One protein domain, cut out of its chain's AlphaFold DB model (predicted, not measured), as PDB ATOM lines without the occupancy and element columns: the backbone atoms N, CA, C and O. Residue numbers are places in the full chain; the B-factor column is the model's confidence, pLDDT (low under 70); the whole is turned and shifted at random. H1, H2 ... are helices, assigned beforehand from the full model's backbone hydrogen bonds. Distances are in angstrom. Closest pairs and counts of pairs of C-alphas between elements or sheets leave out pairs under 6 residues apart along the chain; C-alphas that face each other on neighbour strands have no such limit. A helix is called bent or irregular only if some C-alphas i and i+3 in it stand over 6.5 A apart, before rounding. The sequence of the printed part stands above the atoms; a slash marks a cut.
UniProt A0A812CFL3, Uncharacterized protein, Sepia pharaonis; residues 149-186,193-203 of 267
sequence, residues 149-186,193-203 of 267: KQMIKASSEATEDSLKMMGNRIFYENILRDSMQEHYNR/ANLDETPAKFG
ATOM      1  N   LYS A 149       2.011 -32.176  -4.553       67.88
ATOM      2  CA  LYS A 149       2.298 -33.093  -5.670       67.88
ATOM      3  C   LYS A 149       2.712 -32.364  -6.954       67.88
ATOM      4  O   LYS A 149       3.540 -32.863  -7.705       67.88
ATOM      5  N   GLN A 150       2.134 -31.192  -7.229       69.06
ATOM      6  CA  GLN A 150       2.466 -30.403  -8.424       69.06
ATOM      7  C   GLN A 150       3.664 -29.474  -8.201       69.06
ATOM      8  O   GLN A 150       4.386 -29.167  -9.151       69.06
ATOM      9  N   MET A 151       3.860 -29.005  -6.967       71.06
ATOM     10  CA  MET A 151       4.960 -28.104  -6.623       71.06
ATOM     11  C   MET A 151       6.294 -28.832  -6.467       71.06
ATOM     12  O   MET A 151       7.313 -28.339  -6.945       71.06
ATOM     13  N   ILE A 152       6.296 -29.995  -5.817       77.44
ATOM     14  CA  ILE A 152       7.508 -30.765  -5.541       77.44
ATOM     15  C   ILE A 152       7.758 -31.692  -6.731       77.44
ATOM     16  O   ILE A 152       7.224 -32.796  -6.818       77.44
ATOM     17  N   LYS A 153       8.561 -31.221  -7.684       78.50
ATOM     18  CA  LYS A 153       8.966 -32.020  -8.845       78.50
ATOM     19  C   LYS A 153      10.016 -33.047  -8.441       78.50
ATOM     20  O   LYS A 153      10.913 -32.724  -7.664       78.50
ATOM     21  N   ALA A 154       9.959 -34.239  -9.039       74.50
ATOM     22  CA  ALA A 154      11.031 -35.223  -8.923       74.50
ATOM     23  C   ALA A 154      12.366 -34.559  -9.297       74.50
ATOM     24  O   ALA A 154      12.426 -33.888 -10.326       74.50
ATOM     25  N   SER A 155      13.396 -34.732  -8.460       79.50
ATOM     26  CA  SER A 155      14.723 -34.084  -8.529       79.50
ATOM     27  C   SER A 155      14.824 -32.610  -8.093       79.50
ATOM     28  O   SER A 155      15.847 -31.976  -8.336       79.50
ATOM     29  N   SER A 156      13.813 -32.056  -7.416       88.00
ATOM     30  CA  SER A 156      13.934 -30.739  -6.766       88.00
ATOM     31  C   SER A 156      14.607 -30.825  -5.390       88.00
ATOM     32  O   SER A 156      14.472 -31.834  -4.700       88.00
ATOM     33  N   GLU A 157      15.260 -29.743  -4.953       89.94
ATOM     34  CA  GLU A 157      15.801 -29.599  -3.586       89.94
ATOM     35  C   GLU A 157      14.718 -29.862  -2.526       89.94
ATOM     36  O   GLU A 157      14.925 -30.620  -1.583       89.94
ATOM     37  N   ALA A 158      13.492 -29.385  -2.774       86.31
ATOM     38  CA  ALA A 158      12.337 -29.659  -1.924       86.31
ATOM     39  C   ALA A 158      12.021 -31.161  -1.785       86.31
ATOM     40  O   ALA A 158      11.501 -31.589  -0.753       86.31
ATOM     41  N   THR A 159      12.316 -31.983  -2.799       87.12
ATOM     42  CA  THR A 159      12.175 -33.446  -2.719       87.12
ATOM     43  C   THR A 159      13.225 -34.057  -1.800       87.12
ATOM     44  O   THR A 159      12.893 -34.934  -1.004       87.12
ATOM     45  N   GLU A 160      14.470 -33.592  -1.888       89.06
ATOM     46  CA  GLU A 160      15.560 -34.065  -1.034       89.06
ATOM     47  C   GLU A 160      15.323 -33.677   0.433       89.06
ATOM     48  O   GLU A 160      15.455 -34.513   1.328       89.06
ATOM     49  N   ASP A 161      14.870 -32.449   0.676       90.62
ATOM     50  CA  ASP A 161      14.503 -31.975   2.010       90.62
ATOM     51  C   ASP A 161      13.293 -32.720   2.573       90.62
ATOM     52  O   ASP A 161      13.281 -33.100   3.744       90.62
ATOM     53  N   SER A 162      12.293 -33.013   1.735       86.69
ATOM     54  CA  SER A 162      11.150 -33.839   2.135       86.69
ATOM     55  C   SER A 162      11.585 -35.252   2.530       86.69
ATOM     56  O   SER A 162      11.115 -35.776   3.540       86.69
ATOM     57  N   LEU A 163      12.509 -35.860   1.776       88.38
ATOM     58  CA  LEU A 163      13.077 -37.172   2.098       88.38
ATOM     59  C   LEU A 163      13.831 -37.139   3.436       88.38
ATOM     60  O   LEU A 163      13.647 -38.039   4.257       88.38
ATOM     61  N   LYS A 164      14.626 -36.091   3.685       92.75
ATOM     62  CA  LYS A 164      15.348 -35.889   4.953       92.75
ATOM     63  C   LYS A 164      14.396 -35.681   6.134       92.75
ATOM     64  O   LYS A 164      14.614 -36.267   7.189       92.75
ATOM     65  N   MET A 165      13.335 -34.890   5.963       91.19
ATOM     66  CA  MET A 165      12.362 -34.595   7.022       91.19
ATOM     67  C   MET A 165      11.459 -35.786   7.365       91.19
ATOM     68  O   MET A 165      11.177 -36.024   8.536       91.19
ATOM     69  N   MET A 166      10.975 -36.522   6.361       87.50
ATOM     70  CA  MET A 166      10.003 -37.610   6.557       87.50
ATOM     71  C   MET A 166      10.662 -38.976   6.792       87.50
ATOM     72  O   MET A 166      10.052 -39.868   7.384       87.50
ATOM     73  N   GLY A 167      11.890 -39.155   6.306       92.56
ATOM     74  CA  GLY A 167      12.584 -40.437   6.270       92.56
ATOM     75  C   GLY A 167      12.126 -41.345   5.122       92.56
ATOM     76  O   GLY A 167      11.009 -41.251   4.608       92.56
ATOM     77  N   ASN A 168      13.003 -42.282   4.748       91.56
ATOM     78  CA  ASN A 168      12.858 -43.121   3.551       91.56
ATOM     79  C   ASN A 168      11.504 -43.842   3.468       91.56
ATOM     80  O   ASN A 168      10.852 -43.819   2.429       91.56
ATOM     81  N   ARG A 169      11.054 -44.474   4.559       91.44
ATOM     82  CA  ARG A 169       9.836 -45.301   4.547       91.44
ATOM     83  C   ARG A 169       8.584 -44.489   4.220       91.44
ATOM     84  O   ARG A 169       7.853 -44.857   3.307       91.44
ATOM     85  N   ILE A 170       8.353 -43.405   4.961       89.00
ATOM     86  CA  ILE A 170       7.157 -42.565   4.809       89.00
ATOM     87  C   ILE A 170       7.174 -41.890   3.437       89.00
ATOM     88  O   ILE A 170       6.154 -41.843   2.754       89.00
ATOM     89  N   PHE A 171       8.349 -41.429   3.008       87.88
ATOM     90  CA  PHE A 171       8.520 -40.806   1.706       87.88
ATOM     91  C   PHE A 171       8.154 -41.754   0.551       87.88
ATOM     92  O   PHE A 171       7.310 -41.413  -0.278       87.88
ATOM     93  N   TYR A 172       8.722 -42.966   0.514       88.44
ATOM     94  CA  TYR A 172       8.413 -43.931  -0.547       88.44
ATOM     95  C   TYR A 172       6.967 -44.433  -0.490       88.44
ATOM     96  O   TYR A 172       6.350 -44.621  -1.537       88.44
ATOM     97  N   GLU A 173       6.404 -44.617   0.708       89.25
ATOM     98  CA  GLU A 173       4.994 -44.983   0.867       89.25
ATOM     99  C   GLU A 173       4.066 -43.917   0.263       89.25
ATOM    100  O   GLU A 173       3.126 -44.256  -0.457       89.25
ATOM    101  N   ASN A 174       4.361 -42.634   0.496       83.88
ATOM    102  CA  ASN A 174       3.603 -41.526  -0.080       83.88
ATOM    103  C   ASN A 174       3.725 -41.484  -1.611       83.88
ATOM    104  O   ASN A 174       2.706 -41.366  -2.285       83.88
ATOM    105  N   ILE A 175       4.928 -41.678  -2.171       83.50
ATOM    106  CA  ILE A 175       5.121 -41.749  -3.633       83.50
ATOM    107  C   ILE A 175       4.318 -42.899  -4.255       83.50
ATOM    108  O   ILE A 175       3.649 -42.714  -5.274       83.50
ATOM    109  N   LEU A 176       4.368 -44.091  -3.653       86.19
ATOM    110  CA  LEU A 176       3.624 -45.255  -4.141       86.19
ATOM    111  C   LEU A 176       2.115 -45.003  -4.101       86.19
ATOM    112  O   LEU A 176       1.410 -45.288  -5.071       86.19
ATOM    113  N   ARG A 177       1.618 -44.433  -2.999       81.19
ATOM    114  CA  ARG A 177       0.204 -44.080  -2.844       81.19
ATOM    115  C   ARG A 177      -0.238 -43.054  -3.888       81.19
ATOM    116  O   ARG A 177      -1.289 -43.240  -4.497       81.19
ATOM    117  N   ASP A 178       0.580 -42.040  -4.155       77.38
ATOM    118  CA  ASP A 178       0.306 -41.015  -5.168       77.38
ATOM    119  C   ASP A 178       0.247 -41.586  -6.590       77.38
ATOM    120  O   ASP A 178      -0.574 -41.139  -7.398       77.38
ATOM    121  N   SER A 179       1.100 -42.571  -6.895       79.81
ATOM    122  CA  SER A 179       1.112 -43.273  -8.183       79.81
ATOM    123  C   SER A 179      -0.136 -44.143  -8.364       79.81
ATOM    124  O   SER A 179      -0.776 -44.098  -9.416       79.81
ATOM    125  N   MET A 180      -0.549 -44.868  -7.316       78.81
ATOM    126  CA  MET A 180      -1.794 -45.642  -7.333       78.81
ATOM    127  C   MET A 180      -3.019 -44.737  -7.504       78.81
ATOM    128  O   MET A 180      -3.878 -45.015  -8.339       78.81
ATOM    129  N   GLN A 181      -3.086 -43.626  -6.767       74.25
ATOM    130  CA  GLN A 181      -4.198 -42.675  -6.840       74.25
ATOM    131  C   GLN A 181      -4.331 -42.062  -8.242       74.25
ATOM    132  O   GLN A 181      -5.440 -41.890  -8.744       74.25
ATOM    133  N   GLU A 182      -3.220 -41.755  -8.909       71.25
ATOM    134  CA  GLU A 182      -3.232 -41.266 -10.292       71.25
ATOM    135  C   GLU A 182      -3.748 -42.311 -11.282       71.25
ATOM    136  O   GLU A 182      -4.522 -41.983 -12.182       71.25
ATOM    137  N   HIS A 183      -3.373 -43.575 -11.083       72.88
ATOM    138  CA  HIS A 183      -3.854 -44.674 -11.910       72.88
ATOM    139  C   HIS A 183      -5.366 -44.895 -11.751       72.88
ATOM    140  O   HIS A 183      -6.069 -45.050 -12.748       72.88
ATOM    141  N   TYR A 184      -5.886 -44.866 -10.518       68.81
ATOM    142  CA  TYR A 184      -7.319 -45.038 -10.250       68.81
ATOM    143  C   TYR A 184      -8.176 -43.881 -10.777       68.81
ATOM    144  O   TYR A 184      -9.257 -44.114 -11.312       68.81
ATOM    145  N   ASN A 185      -7.699 -42.639 -10.665       64.69
ATOM    146  CA  ASN A 185      -8.492 -41.456 -11.018       64.69
ATOM    147  C   ASN A 185      -8.374 -41.021 -12.483       64.69
ATOM    148  O   ASN A 185      -9.035 -40.069 -12.892       64.69
ATOM    149  N   ARG A 186      -7.572 -41.715 -13.298       59.72
ATOM    150  CA  ARG A 186      -7.410 -41.426 -14.733       59.72
ATOM    151  C   ARG A 186      -8.710 -41.552 -15.547       59.72
ATOM    152  O   ARG A 186      -8.719 -41.162 -16.707       59.72
ATOM    153  N   ALA A 193     -13.671 -32.275  -7.243       54.94
ATOM    154  CA  ALA A 193     -14.482 -32.177  -6.027       54.94
ATOM    155  C   ALA A 193     -14.032 -33.198  -4.968       54.94
ATOM    156  O   ALA A 193     -13.836 -32.831  -3.811       54.94
ATOM    157  N   ASN A 194     -13.737 -34.436  -5.378       60.06
ATOM    158  CA  ASN A 194     -13.234 -35.484  -4.480       60.06
ATOM    159  C   ASN A 194     -11.866 -35.134  -3.869       60.06
ATOM    160  O   ASN A 194     -11.569 -35.497  -2.728       60.06
ATOM    161  N   LEU A 195     -11.031 -34.375  -4.587       61.81
ATOM    162  CA  LEU A 195      -9.767 -33.882  -4.040       61.81
ATOM    163  C   LEU A 195      -9.958 -32.937  -2.846       61.81
ATOM    164  O   LEU A 195      -9.097 -32.919  -1.968       61.81
ATOM    165  N   ASP A 196     -11.043 -32.151  -2.808       66.44
ATOM    166  CA  ASP A 196     -11.317 -31.237  -1.689       66.44
ATOM    167  C   ASP A 196     -11.616 -32.011  -0.399       66.44
ATOM    168  O   ASP A 196     -11.217 -31.571   0.681       66.44
ATOM    169  N   GLU A 197     -12.246 -33.180  -0.532       68.75
ATOM    170  CA  GLU A 197     -12.634 -34.053   0.578       68.75
ATOM    171  C   GLU A 197     -11.552 -35.065   0.978       68.75
ATOM    172  O   GLU A 197     -11.574 -35.639   2.065       68.75
ATOM    173  N   THR A 198     -10.552 -35.282   0.126       71.44
ATOM    174  CA  THR A 198      -9.473 -36.218   0.442       71.44
ATOM    175  C   THR A 198      -8.581 -35.632   1.555       71.44
ATOM    176  O   THR A 198      -8.156 -34.476   1.453       71.44
ATOM    177  N   PRO A 199      -8.253 -36.391   2.621       72.00
ATOM    178  CA  PRO A 199      -7.379 -35.921   3.698       72.00
ATOM    179  C   PRO A 199      -5.975 -35.519   3.223       72.00
ATOM    180  O   PRO A 199      -5.386 -36.187   2.372       72.00
ATOM    181  N   ALA A 200      -5.386 -34.505   3.867       70.56
ATOM    182  CA  ALA A 200      -4.053 -33.985   3.534       70.56
ATOM    183  C   ALA A 200      -2.944 -35.050   3.615       70.56
ATOM    184  O   ALA A 200      -2.027 -35.070   2.800       70.56
ATOM    185  N   LYS A 201      -3.075 -36.006   4.545       65.12
ATOM    186  CA  LYS A 201      -2.151 -37.144   4.711       65.12
ATOM    187  C   LYS A 201      -2.079 -38.097   3.509       65.12
ATOM    188  O   LYS A 201      -1.172 -38.914   3.442       65.12
ATOM    189  N   PHE A 202      -3.045 -38.029   2.596       62.16
ATOM    190  CA  PHE A 202      -3.098 -38.854   1.389       62.16
ATOM    191  C   PHE A 202      -2.891 -38.023   0.116       62.16
ATOM    192  O   PHE A 202      -3.372 -38.405  -0.944       62.16
ATOM    193  N   GLY A 203      -2.259 -36.848   0.229       57.72
ATOM    194  CA  GLY A 203      -2.096 -35.926  -0.900       57.72
ATOM    195  C   GLY A 203      -3.396 -35.227  -1.320       57.72
ATOM    196  O   GLY A 203      -3.436 -34.548  -2.347       57.72
TER     197      GLY A 203
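AT A GLANCE: This is residues 149 to 186 and 193 to 203 of the 267 residues of an uncharacterized protein of Sepia pharaonis (UniProt A0A812CFL3). The long helix H2 makes one side of an open frame, and H1 meets it near one end at a steep angle, so that the two form a corner like an L, with Gly 167 between them. The five-residue helix H3 lies off toward the other end of H2 across a cut in the chain, and the stretches 149 to 156 and 198 to 203 run from H1 and H3 back toward the middle, where the first and last printed C-alphas come to 7.1 A of each other. No helix clearly touches another, and the frame is loosely filled. The printed part has 49 residues with three named helices, in the order H1, H2, H3, and no named strand; the class is all helix, with 33 of the 49 residues in the helices. It is only just loose, close to compact, with a radius of gyration of the C-alphas of 11.6 A, and its outline is elongated, spanning 31 by 20 by 18 A.

HOW THE PARTS SIT: H2, residues 168 to 185, is the longest helix by residues. H1, residues 157 to 166, is close to H2 but not clearly touching, with 2 pairs of C-alphas within 8 A. The closest C-alphas of the two are those of Leu 163 and Phe 171, 5.8 A apart. Their lines stand at a steep tilt of 67 degrees. They run opposite ways, and their centres are 15.6 A apart. The link from H1 to H2 is tight, with 1 residue between them, Gly 167. H3, residues 193 to 197, is apart from H2, with no C-alpha of the one within 8 A of the other. H3 is also apart from H1 by the same measure. In H1 and H2 every pair of O i and N i+4 is within hydrogen-bond range. In H3 0 of 1 such pairs is within range, while 2 of 2 pairs of O i and N i+3 are.

IN THESE COORDINATES: H2 runs from Asn 168, whose C-alpha stands at (12.858, -43.121, 3.551), to Asn 185, whose C-alpha stands at (-8.492, -41.456, -11.018). Its 18 residues measure 25.9 A from first to last C-alpha. H1 has 10 residues, from Glu 157 with its C-alpha at (15.801, -29.599, -3.586) to Met 166, and measures 14.2 A. H3 has 5 residues, from Ala 193 to Glu 197, and measures 7.1 A; its last C-alpha is at (-12.634, -34.053, 0.578). None of the three helices is bent or irregular. The printed part begins at Lys 149, C-alpha at (2.298, -33.093, -5.670), and ends at Gly 203, C-alpha at (-2.096, -35.926, -0.900).

THE WHOLE: The two C-alphas farthest apart are those of Lys 164 and Ala 193, at 32.0 A. Residues 153 to 158 stand free, and so do residues 164 to 169, of which 164 to 166 belong to H1. Without these stretches the body has 37 residues, spans 30 by 18 by 17 A and has a radius of gyration of 10.8 A. Residues 187 to 192 of the chain are cut out and not printed, and the C-alphas of Arg 186 and Ala 193 stand 14.5 A apart across the cut. The link from H2 to H3 is the link across the cut, with 6 of its 7 residues not printed. The mean pLDDT of the printed part is 77.9. Under 70 are 13 residues: 149 to 150, 184 to 186, 193 to 197 and 201 to 203. The mean pLDDT is 89 for H1, 81 for H2 and 62 for H3 in this predicted model.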